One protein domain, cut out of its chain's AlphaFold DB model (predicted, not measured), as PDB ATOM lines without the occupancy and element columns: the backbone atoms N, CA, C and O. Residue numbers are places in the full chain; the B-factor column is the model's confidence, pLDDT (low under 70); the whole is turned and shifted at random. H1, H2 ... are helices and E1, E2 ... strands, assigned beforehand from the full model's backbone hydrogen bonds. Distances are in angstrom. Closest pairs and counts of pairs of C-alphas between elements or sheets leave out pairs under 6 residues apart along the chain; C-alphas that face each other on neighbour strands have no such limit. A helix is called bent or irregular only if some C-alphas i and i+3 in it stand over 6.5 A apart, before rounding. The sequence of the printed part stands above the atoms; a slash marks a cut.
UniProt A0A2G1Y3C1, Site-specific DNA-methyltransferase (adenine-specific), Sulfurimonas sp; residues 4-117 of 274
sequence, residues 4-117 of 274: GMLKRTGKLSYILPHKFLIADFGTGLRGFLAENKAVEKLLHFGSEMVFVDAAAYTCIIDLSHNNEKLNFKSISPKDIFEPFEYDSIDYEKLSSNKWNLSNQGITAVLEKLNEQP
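AT A GLANCE: This is residues 4 to 117 of the 274 residues of the protein "Site-specific DNA-methyltransferase (adenine-specific)" of Sulfurimonas sp (UniProt A0A2G1Y3C1). The body is one twisted sheet of five strands, E1 to E5, with the helices only loosely joined to it: H1 follows E1 and makes a corner with H2, which lies over one face of the sheet but at a distance from it, and H3 reaches away from the E5 edge as an arm. Residues 111 to 117, of which 111 to 114 belong to H3, stick out and lengthen the longest axis, while a long loop of residues 45 to 57 swings out beyond the end of E2 and the start of E3. The printed part has 114 residues, with three named helices and five named strands in the order E1, H1, H2, E2, E3, E4, E5, H3; the sheet is mixed, with the order E1, E3, E2, E4, E5. The class is mixed, helices and strands, though under half of the residues, 55 of 114, are in named elements. The whole is compact, with a radius of gyration of the C-alphas of 14.7 A, and spans 48 by 34 by 31 A.

HOW THE PARTS SIT: The sheet begins at one edge with E1, residues 12 to 17, followed across it by E3, residues 58 to 63, E2, residues 39 to 44, E4, residues 69 to 74, and E5, residues 87 to 90, at the other edge. Its C-alphas lie up to 5.5 A off the best plane, and from edge to edge the strands' lines turn by 75 degrees. E1 and E3 are antiparallel at 157 degrees, with N 14 and O 61 within hydrogen-bond range at 2.9 A. E2 and E3 form a hairpin, antiparallel at 165 degrees, with N 43 and O 60 at 2.8 A. E2 and E4 are parallel at 10 degrees, with N 42 and O 71 at 2.8 A. E4 and E5 form a second hairpin, antiparallel at 148 degrees, with N 70 and O 89 at 2.8 A. E1 and E2 with H1, residues 18 to 21, and H2, residues 24 to 35, make a split strand-helix-strand unit, two strands running the same way with E3 between them in the sheet; its crossover is right-handed. H1 only grazes the sheet, with residues 18 to 19; its closest C-alpha pair with E3 is His 18 and Thr 58, 5.0 A apart. H1 and H2 touch only at the corner by their link, H2 with residues 26 to 30 alone; the C-alphas of Phe 20 and Gly 26 are closest, at 4.2 A. H2 is not on the sheet, but only just, with 4 pairs of C-alphas within 10 A. H3, residues 104 to 114, is not on the sheet and touches no helix; its closest C-alpha pair with E5 is Gln 104 and Asp 87, 7.7 A apart. In H3 every O i to N i+4 pair is within hydrogen-bond range, in H2 6 of 8 are, and H1 is too short for such a pair.

IN THESE COORDINATES: E1 measures 16.2 A and starts at C-alpha 12, at (32.684, 46.154, 26.977). E3 is 15.8 A long, E2 13.2 A, E4 16.4 A and E5 10.4 A. H2 measures 17.6 A and is irregular, with C-alphas 25 and 28 7.3 A apart; H1 is 6.0 A long. H3 measures 15.1 A and ends at C-alpha 114, at (33.400, 33.216, 60.858).

THE WHOLE: The two C-alphas farthest apart, those of Lys 7 and Pro 117, are 49.1 A apart. The printed part has no cut. The links E2 to E3, E4 to E5 and E5 to H3 are long, with 13, 12 and 13 residues. The mean pLDDT of the printed part is 90.5, and residues 103 to 104 are under 70.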
ATOM      1  N   GLY A   4      31.118  54.872  30.494       91.06
ATOM      2  CA  GLY A   4      30.205  55.990  30.229       91.06
ATOM      3  C   GLY A   4      29.908  56.220  28.741       91.06
ATOM      4  O   GLY A   4      28.923  56.871  28.415       91.06
ATOM      5  N   MET A   5      30.727  55.669  27.838       93.19
ATOM      6  CA  MET A   5      30.503  55.712  26.387       93.19
ATOM      7  C   MET A   5      29.726  54.490  25.876       93.19
ATOM      8  O   MET A   5      29.388  54.415  24.692       93.19
ATOM      9  N   LEU A   6      29.453  53.512  26.743       94.62
ATOM     10  CA  LEU A   6      28.770  52.283  26.377       94.62
ATOM     11  C   LEU A   6      27.274  52.553  26.190       94.62
ATOM     12  O   LEU A   6      26.605  53.058  27.092       94.62
ATOM     13  N   LYS A   7      26.728  52.179  25.029       94.75
ATOM     14  CA  LYS A   7      25.274  52.195  24.796       94.75
ATOM     15  C   LYS A   7      24.566  51.274  25.798       94.75
ATOM     16  O   LYS A   7      25.158  50.304  26.256       94.75
ATOM     17  N   ARG A   8      23.270  51.499  26.057       91.62
ATOM     18  CA  ARG A   8      22.468  50.677  26.993       91.62
ATOM     19  C   ARG A   8      22.495  49.170  26.698       91.62
ATOM     20  O   ARG A   8      22.439  48.381  27.626       91.62
ATOM     21  N   THR A   9      22.591  48.783  25.426       92.44
ATOM     22  CA  THR A   9      22.685  47.381  24.971       92.44
ATOM     23  C   THR A   9      24.114  46.950  24.626       92.44
ATOM     24  O   THR A   9      24.327  45.849  24.125       92.44
ATOM     25  N   GLY A  10      25.094  47.834  24.821       94.62
ATOM     26  CA  GLY A  10      26.488  47.565  24.508       94.62
ATOM     27  C   GLY A  10      27.139  46.656  25.544       94.62
ATOM     28  O   GLY A  10      26.719  46.609  26.700       94.62
ATOM     29  N   LYS A  11      28.211  45.984  25.121       95.19
ATOM     30  CA  LYS A  11      29.116  45.245  26.001       95.19
ATOM     31  C   LYS A  11      30.539  45.751  25.839       95.19
ATOM     32  O   LYS A  11      30.945  46.127  24.740       95.19
ATOM     33  N   LEU A  12      31.282  45.761  26.936       96.56
ATOM     34  CA  LEU A  12      32.684  46.154  26.977       96.56
ATOM     35  C   LEU A  12      33.463  45.100  27.753       96.56
ATOM     36  O   LEU A  12      33.143  44.859  28.908       96.56
ATOM     37  N   SER A  13      34.483  44.504  27.140       97.06
ATOM     38  CA  SER A  13      35.303  43.480  27.788       97.06
ATOM     39  C   SER A  13      36.733  43.966  27.991       97.06
ATOM     40  O   SER A  13      37.295  44.637  27.119       97.06
ATOM     41  N   TYR A  14      37.320  43.631  29.136       96.12
ATOM     42  CA  TYR A  14      38.717  43.912  29.452       96.12
ATOM     43  C   TYR A  14      39.423  42.685  30.011       96.12
ATOM     44  O   TYR A  14      38.872  41.965  30.839       96.12
ATOM     45  N   ILE A  15      40.696  42.538  29.643       94.44
ATOM     46  CA  ILE A  15      41.649  41.679  30.346       94.44
ATOM     47  C   ILE A  15      42.496  42.585  31.236       94.44
ATOM     48  O   ILE A  15      43.169  43.485  30.734       94.44
ATOM     49  N   LEU A  16      42.452  42.384  32.553       93.31
ATOM     50  CA  LEU A  16      43.171  43.245  33.497       93.31
ATOM     51  C   LEU A  16      43.594  42.504  34.772       93.31
ATOM     52  O   LEU A  16      43.059  41.431  35.057       93.31
ATOM     53  N   PRO A  17      44.543  43.047  35.559       92.62
ATOM     54  CA  PRO A  17      44.966  42.420  36.805       92.62
ATOM     55  C   PRO A  17      43.815  42.305  37.811       92.62
ATOM     56  O   PRO A  17      43.232  43.315  38.201       92.62
ATOM     57  N   HIS A  18      43.532  41.110  38.329       91.88
ATOM     58  CA  HIS A  18      42.366  40.890  39.201       91.88
ATOM     59  C   HIS A  18      42.526  41.482  40.617       91.88
ATOM     60  O   HIS A  18      41.604  41.452  41.431       91.88
ATOM     61  N   LYS A  19      43.706  42.031  40.949       91.50
ATOM     62  CA  LYS A  19      44.063  42.508  42.298       91.50
ATOM     63  C   LYS A  19      43.120  43.599  42.825       91.50
ATOM     64  O   LYS A  19      42.983  43.745  44.040       91.50
ATOM     65  N   PHE A  20      42.424  44.322  41.939       94.06
ATOM     66  CA  PHE A  20      41.402  45.298  42.326       94.06
ATOM     67  C   PHE A  20      40.227  44.676  43.097       94.06
ATOM     68  O   PHE A  20      39.546  45.409  43.806       94.06
ATOM     69  N   LEU A  21      39.987  43.362  43.008       93.00
ATOM     70  CA  LEU A  21      38.922  42.683  43.757       93.00
ATOM     71  C   LEU A  21      39.160  42.735  45.274       93.00
ATOM     72  O   LEU A  21      38.213  42.888  46.044       93.00
ATOM     73  N   ILE A  22      40.425  42.672  45.702       90.62
ATOM     74  CA  ILE A  22      40.800  42.486  47.116       90.62
ATOM     75  C   ILE A  22      41.699  43.585  47.692       90.62
ATOM     76  O   ILE A  22      41.753  43.741  48.912       90.62
ATOM     77  N   ALA A  23      42.426  44.332  46.860       91.06
ATOM     78  CA  ALA A  23      43.376  45.332  47.339       91.06
ATOM     79  C   ALA A  23      42.705  46.667  47.678       91.06
ATOM     80  O   ALA A  23      41.734  47.075  47.037       91.06
ATOM     81  N   ASP A  24      43.269  47.387  48.646       90.44
ATOM     82  CA  ASP A  24      42.681  48.630  49.158       90.44
ATOM     83  C   ASP A  24      42.657  49.743  48.098       90.44
ATOM     84  O   ASP A  24      41.687  50.498  48.018       90.44
ATOM     85  N   PHE A  25      43.644  49.773  47.191       92.44
ATOM     86  CA  PHE A  25      43.652  50.696  46.045       92.44
ATOM     87  C   PHE A  25      42.472  50.475  45.077       92.44
ATOM     88  O   PHE A  25      42.141  51.363  44.299       92.44
ATOM     89  N   GLY A  26      41.827  49.303  45.108       94.31
ATOM     90  CA  GLY A  26      40.683  48.971  44.255       94.31
ATOM     91  C   GLY A  26      39.340  49.506  44.761       94.31
ATOM     92  O   GLY A  26      38.344  49.374  44.057       94.31
ATOM     93  N   THR A  27      39.288  50.107  45.953       96.44
ATOM     94  CA  THR A  27      38.036  50.512  46.624       96.44
ATOM     95  C   THR A  27      37.177  51.449  45.778       96.44
ATOM     96  O   THR A  27      35.981  51.205  45.631       96.44
ATOM     97  N   GLY A  28      37.780  52.468  45.157       96.75
ATOM     98  CA  GLY A  28      37.051  53.392  44.282       96.75
ATOM     99  C   GLY A  28      36.486  52.711  43.031       96.75
ATOM    100  O   GLY A  28      35.344  52.956  42.657       96.75
ATOM    101  N   LEU A  29      37.253  51.797  42.420       95.62
ATOM    102  CA  LEU A  29      36.797  51.042  41.252       95.62
ATOM    103  C   LEU A  29      35.646  50.095  41.611       95.62
ATOM    104  O   LEU A  29      34.649  50.059  40.899       95.62
ATOM    105  N   ARG A  30      35.753  49.356  42.722       97.06
ATOM    106  CA  ARG A  30      34.676  48.467  43.187       97.06
ATOM    107  C   ARG A  30      33.407  49.241  43.531       97.06
ATOM    108  O   ARG A  30      32.330  48.795  43.156       97.06
ATOM    109  N   GLY A  31      33.536  50.405  44.174       96.69
ATOM    110  CA  GLY A  31      32.410  51.305  44.440       96.69
ATOM    111  C   GLY A  31      31.701  51.713  43.149       96.69
ATOM    112  O   GLY A  31      30.516  51.445  42.993       96.69
ATOM    113  N   PHE A  32      32.458  52.222  42.172       96.19
ATOM    114  CA  PHE A  32      31.920  52.580  40.859       96.19
ATOM    115  C   PHE A  32      31.206  51.405  40.171       96.19
ATOM    116  O   PHE A  32      30.091  51.563  39.674       96.19
ATOM    117  N   LEU A  33      31.829  50.222  40.143       95.94
ATOM    118  CA  LEU A  33      31.256  49.036  39.502       95.94
ATOM    119  C   LEU A  33      29.979  48.548  40.206       95.94
ATOM    120  O   LEU A  33      29.038  48.145  39.520       95.94
ATOM    121  N   ALA A  34      29.939  48.596  41.542       95.81
ATOM    122  CA  ALA A  34      28.779  48.208  42.346       95.81
ATOM    123  C   ALA A  34      27.604  49.175  42.154       95.81
ATOM    124  O   ALA A  34      26.499  48.744  41.833       95.81
ATOM    125  N   GLU A  35      27.852  50.481  42.287       95.56
ATOM    126  CA  GLU A  35      26.827  51.528  42.171       95.56
ATOM    127  C   GLU A  35      26.171  51.543  40.788       95.56
ATOM    128  O   GLU A  35      24.959  51.708  40.668       95.56
ATOM    129  N   ASN A  36      26.964  51.317  39.738       95.06
ATOM    130  CA  ASN A  36      26.475  51.295  38.358       95.06
ATOM    131  C   ASN A  36      25.965  49.916  37.917       95.06
ATOM    132  O   ASN A  36      25.570  49.762  36.760       95.06
ATOM    133  N   LYS A  37      26.008  48.907  38.799       95.94
ATOM    134  CA  LYS A  37      25.709  47.502  38.482       95.94
ATOM    135  C   LYS A  37      26.364  47.048  37.169       95.94
ATOM    136  O   LYS A  37      25.716  46.509  36.270       95.94
ATOM    137  N   ALA A  38      27.649  47.370  37.028       96.75
ATOM    138  CA  ALA A  38      28.309  47.469  35.729       96.75
ATOM    139  C   ALA A  38      28.879  46.146  35.202       96.75
ATOM    140  O   ALA A  38      29.061  46.000  34.004       96.75
ATOM    141  N   VAL A  39      29.219  45.205  36.078       97.00
ATOM    142  CA  VAL A  39      29.842  43.914  35.745       97.00
ATOM    143  C   VAL A  39      28.777  42.853  35.476       97.00
ATOM    144  O   VAL A  39      28.058  42.445  36.387       97.00
ATOM    145  N   GLU A  40      28.709  42.374  34.239       96.81
ATOM    146  CA  GLU A  40      27.850  41.254  33.842       96.81
ATOM    147  C   GLU A  40      28.523  39.917  34.169       96.81
ATOM    148  O   GLU A  40      27.901  39.008  34.731       96.81
ATOM    149  N   LYS A  41      29.807  39.796  33.801       96.62
ATOM    150  CA  LYS A  41      30.598  38.572  33.947       96.62
ATOM    151  C   LYS A  41      32.015  38.876  34.405       96.62
ATOM    152  O   LYS A  41      32.608  39.877  34.001       96.62
ATOM    153  N   LEU A  42      32.577  37.981  35.208       96.44
ATOM    154  CA  LEU A  42      33.976  38.005  35.605       96.44
ATOM    155  C   LEU A  42      34.558  36.591  35.571       96.44
ATOM    156  O   LEU A  42      34.109  35.701  36.293       96.44
ATOM    157  N   LEU A  43      35.584  36.400  34.747       94.94
ATOM    158  CA  LEU A  43      36.329  35.152  34.632       94.94
ATOM    159  C   LEU A  43      37.710  35.318  35.260       94.94
ATOM    160  O   LEU A  43      38.503  36.152  34.825       94.94
ATOM    161  N   HIS A  44      37.993  34.550  36.302       92.44
ATOM    162  CA  HIS A  44      39.166  34.714  37.150       92.44
ATOM    163  C   HIS A  44      40.155  33.563  36.963       92.44
ATOM    164  O   HIS A  44      39.807  32.403  37.157       92.44
ATOM    165  N   PHE A  45      41.409  33.884  36.643       91.19
ATOM    166  CA  PHE A  45      42.428  32.877  36.317       91.19
ATOM    167  C   PHE A  45      43.294  32.433  37.500       91.19
ATOM    168  O   PHE A  45      44.322  31.781  37.329       91.19
ATOM    169  N   GLY A  46      42.903  32.795  38.722       85.88
ATOM    170  CA  GLY A  46      43.642  32.403  39.919       85.88
ATOM    171  C   GLY A  46      45.084  32.907  39.876       85.88
ATOM    172  O   GLY A  46      45.346  34.026  39.451       85.88
ATOM    173  N   SER A  47      46.023  32.076  40.317       82.44
ATOM    174  CA  SER A  47      47.458  32.378  40.319       82.44
ATOM    175  C   SER A  47      48.187  31.880  39.066       82.44
ATOM    176  O   SER A  47      49.400  31.686  39.106       82.44
ATOM    177  N   GLU A  48      47.478  31.610  37.970       83.44
ATOM    178  CA  GLU A  48      48.111  31.202  36.717       83.44
ATOM    179  C   GLU A  48      48.498  32.434  35.889       83.44
ATOM    180  O   GLU A  48      47.717  33.374  35.722       83.44
ATOM    181  N   MET A  49      49.736  32.454  35.386       80.50
ATOM    182  CA  MET A  49      50.211  33.522  34.507       80.50
ATOM    183  C   MET A  49      49.736  33.258  33.079       80.50
ATOM    184  O   MET A  49      50.103  32.255  32.473       80.50
ATOM    185  N   VAL A  50      48.930  34.178  32.548       82.31
ATOM    186  CA  VAL A  50      48.433  34.118  31.162       82.31
ATOM    187  C   VAL A  50      49.451  34.698  30.180       82.31
ATOM    188  O   VAL A  50      49.579  34.221  29.056       82.31
ATOM    189  N   PHE A  51      50.192  35.723  30.604       83.56
ATOM    190  CA  PHE A  51      51.140  36.447  29.765       83.56
ATOM    191  C   PHE A  51      52.568  36.142  30.206       83.56
ATOM    192  O   PHE A  51      52.904  36.314  31.374       83.56
ATOM    193  N   VAL A  52      53.411  35.717  29.264       78.12
ATOM    194  CA  VAL A  52      54.812  35.349  29.532       78.12
ATOM    195  C   VAL A  52      55.631  36.564  29.982       78.12
ATOM    196  O   VAL A  52      56.447  36.456  30.892       78.12
ATOM    197  N   ASP A  53      55.350  37.733  29.403       79.06
ATOM    198  CA  ASP A  53      56.129  38.959  29.619       79.06
ATOM    199  C   ASP A  53      55.577  39.859  30.738       79.06
ATOM    200  O   ASP A  53      56.131  40.924  31.019       79.06
ATOM    201  N   ALA A  54      54.478  39.462  31.392       72.50
ATOM    202  CA  ALA A  54      53.853  40.245  32.451       72.50
ATOM    203  C   ALA A  54      53.570  39.388  33.687       72.50
ATOM    204  O   ALA A  54      52.700  38.520  33.684       72.50
ATOM    205  N   ALA A  55      54.248  39.707  34.792       75.38
ATOM    206  CA  ALA A  55      54.035  39.089  36.101       75.38
ATOM    207  C   ALA A  55      52.756  39.619  36.783       75.38
ATOM    208  O   ALA A  55      52.793  40.179  37.881       75.38
ATOM    209  N   ALA A  56      51.614  39.491  36.110       78.94
ATOM    210  CA  ALA A  56      50.316  39.919  36.609       78.94
ATOM    211  C   ALA A  56      49.301  38.783  36.496       78.94
ATOM    212  O   ALA A  56      49.091  38.219  35.426       78.94
ATOM    213  N   TYR A  57      48.622  38.498  37.604       88.00
ATOM    214  CA  TYR A  57      47.473  37.608  37.592       88.00
ATOM    215  C   TYR A  57      46.237  38.367  37.119       88.00
ATOM    216  O   TYR A  57      45.879  39.408  37.682       88.00
ATOM    217  N   THR A  58      45.599  37.863  36.070       92.81
ATOM    218  CA  THR A  58      44.544  38.574  35.350       92.81
ATOM    219  C   THR A  58      43.169  37.944  35.540       92.81
ATOM    220  O   THR A  58      43.006  36.838  36.060       92.81
ATOM    221  N   CYS A  59      42.160  38.702  35.138       94.31
ATOM    222  CA  CYS A  59      40.802  38.246  34.899       94.31
ATOM    223  C   CYS A  59      40.293  38.845  33.585       94.31
ATOM    224  O   CYS A  59      40.827  39.856  33.113       94.31
ATOM    225  N   ILE A  60      39.231  38.258  33.042       96.12
ATOM    226  CA  ILE A  60      38.378  38.894  32.035       96.12
ATOM    227  C   ILE A  60      37.168  39.470  32.759       96.12
ATOM    228  O   ILE A  60      36.557  38.784  33.579       96.12
ATOM    229  N   ILE A  61      36.829  40.721  32.476       97.00
ATOM    230  CA  ILE A  61      35.621  41.361  32.990       97.00
ATOM    231  C   ILE A  61      34.778  41.853  31.820       97.00
ATOM    232  O   ILE A  61      35.278  42.576  30.959       97.00
ATOM    233  N   ASP A  62      33.502  41.486  31.822       97.50
ATOM    234  CA  ASP A  62      32.513  41.985  30.876       97.50
ATOM    235  C   ASP A  62      31.613  42.988  31.584       97.50
ATOM    236  O   ASP A  62      31.024  42.698  32.631       97.50
ATOM    237  N   LEU A  63      31.512  44.175  31.000       97.50
ATOM    238  CA  LEU A  63      30.732  45.287  31.503       97.50
ATOM    239  C   LEU A  63      29.527  45.563  30.603       97.50
ATOM    240  O   LEU A  63      29.647  45.597  29.373       97.50
ATOM    241  N   SER A  64      28.385  45.822  31.227       97.00
ATOM    242  CA  SER A  64      27.126  46.223  30.594       97.00
ATOM    243  C   SER A  64      26.282  47.038  31.585       97.00
ATOM    244  O   SER A  64      26.665  47.228  32.739       97.00
ATOM    245  N   HIS A  65      25.148  47.577  31.139       95.25
ATOM    246  CA  HIS A  65      24.267  48.374  31.999       95.25
ATOM    247  C   HIS A  65      23.187  47.513  32.663       95.25
ATOM    248  O   HIS A  65      22.681  46.577  32.052       95.25
ATOM    249  N   ASN A  66      22.754  47.919  33.863       90.31
ATOM    250  CA  ASN A  66      21.577  47.388  34.568       90.31
ATOM    251  C   ASN A  66      21.626  45.883  34.895       90.31
ATOM    252  O   ASN A  66      20.619  45.189  34.764       90.31
ATOM    253  N   ASN A  67      22.770  45.368  35.345       95.62
ATOM    254  CA  ASN A  67      22.858  43.968  35.758       95.62
ATOM    255  C   ASN A  67      22.174  43.741  37.115       95.62
ATOM    256  O   ASN A  67      22.392  44.485  38.066       95.62
ATOM    257  N   GLU A  68      21.373  42.686  37.246       94.25
ATOM    258  CA  GLU A  68      20.820  42.275  38.550       94.25
ATOM    259  C   GLU A  68      21.815  41.431  39.349       94.25
ATOM    260  O   GLU A  68      21.903  41.533  40.576       94.25
ATOM    261  N   LYS A  69      22.614  40.634  38.634       95.44
ATOM    262  CA  LYS A  69      23.608  39.722  39.194       95.44
ATOM    263  C   LYS A  69      24.940  39.872  38.478       95.44
ATOM    264  O   LYS A  69      24.984  40.151  37.281       95.44
ATOM    265  N   LEU A  70      26.012  39.631  39.217       95.38
ATOM    266  CA  LEU A  70      27.343  39.394  38.680       95.38
ATOM    267  C   LEU A  70      27.524  37.889  38.493       95.38
ATOM    268  O   LEU A  70      27.377  37.130  39.453       95.38
ATOM    269  N   ASN A  71      27.876  37.462  37.283       95.44
ATOM    270  CA  ASN A  71      28.240  36.073  37.010       95.44
ATOM    271  C   ASN A  71      29.752  35.895  37.139       95.44
ATOM    272  O   ASN A  71      30.523  36.617  36.511       95.44
ATOM    273  N   PHE A  72      30.194  34.942  37.943       93.50
ATOM    274  CA  PHE A  72      31.599  34.726  38.252       93.50
ATOM    275  C   PHE A  72      32.007  33.279  38.026       93.50
ATOM    276  O   PHE A  72      31.258  32.354  38.331       93.50
ATOM    277  N   LYS A  73      33.229  33.076  37.536       92.50
ATOM    278  CA  LYS A  73      33.866  31.763  37.566       92.50
ATOM    279  C   LYS A  73      35.367  31.901  37.756       92.50
ATOM    280  O   LYS A  73      35.987  32.774  37.152       92.50
ATOM    281  N   SER A  74      35.953  31.009  38.551       91.06
ATOM    282  CA  SER A  74      37.400  30.800  38.565       91.06
ATOM    283  C   SER A  74      37.742  29.539  37.771       91.06
ATOM    284  O   SER A  74      37.195  28.480  38.078       91.06
ATOM    285  N   ILE A  75      38.630  29.650  36.783       91.31
ATOM    286  CA  ILE A  75      39.091  28.535  35.933       91.31
ATOM    287  C   ILE A  75      40.594  28.641  35.654       91.31
ATOM    288  O   ILE A  75      41.171  29.719  35.811       91.31
ATOM    289  N   SER A  76      41.210  27.555  35.180       90.50
ATOM    290  CA  SER A  76      42.516  27.653  34.521       90.50
ATOM    291  C   SER A  76      42.358  28.367  33.171       90.50
ATOM    292  O   SER A  76      41.381  28.109  32.463       90.50
ATOM    293  N   PRO A  77      43.310  29.222  32.750       89.88
ATOM    294  CA  PRO A  77      43.321  29.806  31.407       89.88
ATOM    295  C   PRO A  77      43.215  28.776  30.277       89.88
ATOM    296  O   PRO A  77      42.694  29.094  29.212       89.88
ATOM    297  N   LYS A  78      43.713  27.554  30.495       90.38
ATOM    298  CA  LYS A  78      43.686  26.473  29.496       90.38
ATOM    299  C   LYS A  78      42.277  25.951  29.233       90.38
ATOM    300  O   LYS A  78      41.999  25.523  28.120       90.38
ATOM    301  N   ASP A  79      41.397  26.065  30.222       91.75
ATOM    302  CA  ASP A  79      40.037  25.530  30.183       91.75
ATOM    303  C   ASP A  79      39.021  26.586  29.712       91.75
ATOM    304  O   ASP A  79      37.815  26.379  29.795       91.75
ATOM    305  N   ILE A  80      39.478  27.746  29.225       92.06
ATOM    306  CA  ILE A  80      38.598  28.866  28.843       92.06
ATOM    307  C   ILE A  80      37.637  28.539  27.698       92.06
ATOM    308  O   ILE A  80      36.587  29.167  27.578       92.06
ATOM    309  N   PHE A  81      38.003  27.576  26.854       91.56
ATOM    310  CA  PHE A  81      37.174  27.118  25.742       91.56
ATOM    311  C   PHE A  81      36.341  25.883  26.095       91.56
ATOM    312  O   PHE A  81      35.468  25.505  25.314       91.56
ATOM    313  N   GLU A  82      36.578  25.282  27.262       93.12
ATOM    314  CA  GLU A  82      35.786  24.159  27.747       93.12
ATOM    315  C   GLU A  82      34.452  24.658  28.328       93.12
ATOM    316  O   GLU A  82      34.376  25.774  28.849       93.12
ATOM    317  N   PRO A  83      33.372  23.864  28.268       92.31
ATOM    318  CA  PRO A  83      32.110  24.237  28.891       92.31
ATOM    319  C   PRO A  83      32.251  24.392  30.411       92.31
ATOM    320  O   PRO A  83      32.681  23.474  31.111       92.31
ATOM    321  N   PHE A  84      31.818  25.532  30.945       91.25
ATOM    322  CA  PHE A  84      31.727  25.763  32.384       91.25
ATOM    323  C   PHE A  84      30.474  26.557  32.747       91.25
ATOM    324  O   PHE A  84      29.967  27.370  31.975       91.25
ATOM    325  N   GLU A  85      29.999  26.345  33.970       91.31
ATOM    326  CA  GLU A  85      28.875  27.088  34.539       91.31
ATOM    327  C   GLU A  85      29.373  28.205  35.451       91.31
ATOM    328  O   GLU A  85      30.298  28.001  36.247       91.31
ATOM    329  N   TYR A  86      28.747  29.376  35.338       91.44
ATOM    330  CA  TYR A  86      28.995  30.512  36.218       91.44
ATOM    331  C   TYR A  86      28.256  30.349  37.546       91.44
ATOM    332  O   TYR A  86      27.097  29.943  37.581       91.44
ATOM    333  N   ASP A  87      28.910  30.761  38.625       90.06
ATOM    334  CA  ASP A  87      28.235  31.129  39.862       90.06
ATOM    335  C   ASP A  87      27.639  32.540  39.706       90.06
ATOM    336  O   ASP A  87      28.160  33.359  38.947       90.06
ATOM    337  N   SER A  88      26.576  32.867  40.443       91.00
ATOM    338  CA  SER A  88      25.977  34.208  40.415       91.00
ATOM    339  C   SER A  88      25.917  34.827  41.807       91.00
ATOM    340  O   SER A  88      25.608  34.151  42.790       91.00
ATOM    341  N   ILE A  89      26.166  36.134  41.879       89.94
ATOM    342  CA  ILE A  89      26.075  36.936  43.102       89.94
ATOM    343  C   ILE A  89      25.151  38.121  42.839       89.94
ATOM    344  O   ILE A  89      25.331  38.849  41.864       89.94
ATOM    345  N   ASP A  90      24.171  38.323  43.716       91.94
ATOM    346  CA  ASP A  90      23.264  39.467  43.636       91.94
ATOM    347  C   ASP A  90      24.020  40.772  43.905       91.94
ATOM    348  O   ASP A  90      24.815  40.857  44.847       91.94
ATOM    349  N   TYR A  91      23.746  41.811  43.112       92.44
ATOM    350  CA  TYR A  91      24.435  43.099  43.254       92.44
ATOM    351  C   TYR A  91      24.255  43.753  44.624       92.44
ATOM    352  O   TYR A  91      25.120  44.506  45.057       92.44
ATOM    353  N   GLU A  92      23.174  43.433  45.332       89.88
ATOM    354  CA  GLU A  92      22.910  43.913  46.693       89.88
ATOM    355  C   GLU A  92      23.982  43.473  47.702       89.88
ATOM    356  O   GLU A  92      24.172  44.117  48.731       89.88
ATOM    357  N   LYS A  93      24.718  42.396  47.400       88.94
ATOM    358  CA  LYS A  93      25.826  41.888  48.221       88.94
ATOM    359  C   LYS A  93      27.173  42.520  47.856       88.94
ATOM    360  O   LYS A  93      28.169  42.260  48.531       88.94
ATOM    361  N   LEU A  94      27.230  43.328  46.795       92.38
ATOM    362  CA  LEU A  94      28.448  43.961  46.298       92.38
ATOM    363  C   LEU A  94      28.489  45.440  46.691       92.38
ATOM    364  O   LEU A  94      27.498  46.159  46.636       92.38
ATOM    365  N   SER A  95      29.667  45.909  47.088       94.19
ATOM    366  CA  SER A  95      29.894  47.305  47.476       94.19
ATOM    367  C   SER A  95      31.342  47.715  47.205       94.19
ATOM    368  O   SER A  95      32.088  46.995  46.542       94.19
ATOM    369  N   SER A  96      31.779  48.859  47.731       95.44
ATOM    370  CA  SER A  96      33.189  49.276  47.697       95.44
ATOM    371  C   SER A  96      34.122  48.356  48.510       95.44
ATOM    372  O   SER A  96      35.347  48.376  48.318       95.44
ATOM    373  N   ASN A  97      33.563  47.499  49.373       92.81
ATOM    374  CA  ASN A  97      34.301  46.473  50.111       92.81
ATOM    375  C   ASN A  97      34.926  45.424  49.179       92.81
ATOM    376  O   ASN A  97      34.689  45.407  47.973       92.81
ATOM    377  N   LYS A  98      35.782  44.560  49.731       92.25
ATOM    378  CA  LYS A  98      36.474  43.506  48.974       92.25
ATOM    379  C   LYS A  98      35.463  42.534  48.370       92.25
ATOM    380  O   LYS A  98      34.592  42.029  49.076       92.25
ATOM    381  N   TRP A  99      35.599  42.258  47.079       91.50
ATOM    382  CA  TRP A  99      34.776  41.279  46.375       91.50
ATOM    383  C   TRP A  99      35.437  39.912  46.515       91.50
ATOM    384  O   TRP A  99      36.281  39.527  45.708       91.50
ATOM    385  N   ASN A 100      35.075  39.191  47.577       82.94
ATOM    386  CA  ASN A 100      35.507  37.811  47.782       82.94
ATOM    387  C   ASN A 100      34.657  36.894  46.899       82.94
ATOM    388  O   ASN A 100      33.720  36.250  47.361       82.94
ATOM    389  N   LEU A 101      34.953  36.914  45.601       82.56
ATOM    390  CA  LEU A 101      34.286  36.073  44.620       82.56
ATOM    391  C   LEU A 101      34.819  34.650  44.783       82.56
ATOM    392  O   LEU A 101      35.921  34.321  44.345       82.56
ATOM    393  N   SER A 102      34.054  33.823  45.480       70.19
ATOM    394  CA  SER A 102      34.355  32.415  45.691       70.19
ATOM    395  C   SER A 102      33.160  31.564  45.291       70.19
ATOM    396  O   SER A 102      32.019  32.022  45.350       70.19
ATOM    397  N   ASN A 103      33.421  30.320  44.883       67.31
ATOM    398  CA  ASN A 103      32.340  29.365  44.666       67.31
ATOM    399  C   ASN A 103      31.545  29.169  45.976       67.31
ATOM    400  O   ASN A 103      32.065  29.389  47.077       67.31
ATOM    401  N   GLN A 104      30.284  28.749  45.867       66.06
ATOM    402  CA  GLN A 104      29.392  28.612  47.028       66.06
ATOM    403  C   GLN A 104      29.977  27.712  48.131       66.06
ATOM    404  O   GLN A 104      29.805  27.992  49.314       66.06
ATOM    405  N   GLY A 105      30.730  26.673  47.751       71.56
ATOM    406  CA  GLY A 105      31.399  25.778  48.697       71.56
ATOM    407  C   GLY A 105      32.441  26.486  49.571       71.56
ATOM    408  O   GLY A 105      32.436  26.313  50.789       71.56
ATOM    409  N   ILE A 106      33.309  27.316  48.985       75.12
ATOM    410  CA  ILE A 106      34.292  28.108  49.740       75.12
ATOM    411  C   ILE A 106      33.578  29.137  50.621       75.12
ATOM    412  O   ILE A 106      33.957  29.297  51.781       75.12
ATOM    413  N   THR A 107      32.532  29.793  50.111       74.25
ATOM    414  CA  THR A 107      31.749  30.769  50.885       74.25
ATOM    415  C   THR A 107      31.146  30.126  52.135       74.25
ATOM    416  O   THR A 107      31.359  30.635  53.232       74.25
ATOM    417  N   ALA A 108      30.517  28.954  52.003       81.44
ATOM    418  CA  ALA A 108      29.952  28.218  53.135       81.44
ATOM    419  C   ALA A 108      31.017  27.827  54.179       81.44
ATOM    420  O   ALA A 108      30.786  27.908  55.387       81.44
ATOM    421  N   VAL A 109      32.218  27.434  53.735       86.44
ATOM    422  CA  VAL A 109      33.342  27.150  54.646       86.44
ATOM    423  C   VAL A 109      33.787  28.417  55.381       86.44
ATOM    424  O   VAL A 109      34.019  28.368  56.589       86.44
ATOM    425  N   LEU A 110      33.899  29.550  54.686       83.38
ATOM    426  CA  LEU A 110      34.292  30.826  55.291       83.38
ATOM    427  C   LEU A 110      33.246  31.344  56.284       83.38
ATOM    428  O   LEU A 110      33.621  31.838  57.345       83.38
ATOM    429  N   GLU A 111      31.959  31.216  55.974       85.38
ATOM    430  CA  GLU A 111      30.857  31.560  56.882       85.38
ATOM    431  C   GLU A 111      30.935  30.729  58.166       85.38
ATOM    432  O   GLU A 111      31.031  31.296  59.254       85.38
ATOM    433  N   LYS A 112      31.082  29.404  58.047       91.75
ATOM    434  CA  LYS A 112      31.280  28.505  59.197       91.75
ATOM    435  C   LYS A 112      32.525  28.845  60.028       91.75
ATOM    436  O   LYS A 112      32.528  28.719  61.256       91.75
ATOM    437  N   LEU A 113      33.618  29.260  59.381       89.12
ATOM    438  CA  LEU A 113      34.823  29.724  60.077       89.12
ATOM    439  C   LEU A 113      34.597  31.067  60.786       89.12
ATOM    440  O   LEU A 113      35.219  31.327  61.816       89.12
ATOM    441  N   ASN A 114      33.720  31.923  60.260       87.12
ATOM    442  CA  ASN A 114      33.400  33.216  60.858       87.12
ATOM    443  C   ASN A 114      32.491  33.118  62.085       87.12
ATOM    444  O   ASN A 114      32.548  34.020  62.922       87.12
ATOM    445  N   GLU A 115      31.727  32.034  62.210       93.75
ATOM    446  CA  GLU A 115      30.928  31.700  63.396       93.75
ATOM    447  C   GLU A 115      31.782  31.269  64.599       93.75
ATOM    448  O   GLU A 115      31.281  31.202  65.720       93.75
ATOM    449  N   GLN A 116      33.074  30.972  64.399       93.75
ATOM    450  CA  GLN A 116      33.944  30.561  65.498       93.75
ATOM    451  C   GLN A 116      34.104  31.700  66.523       93.75
ATOM    452  O   GLN A 116      34.396  32.837  66.138       93.75
ATOM    453  N   PRO A 117      33.974  31.407  67.831       94.62
ATOM    454  CA  PRO A 117      33.911  32.434  68.873       94.62
ATOM    455  C   PRO A 117      35.249  33.138  69.112       94.62
ATOM    456  O   PRO A 117      35.278  34.233  69.664       94.62
TER     457      PRO A 117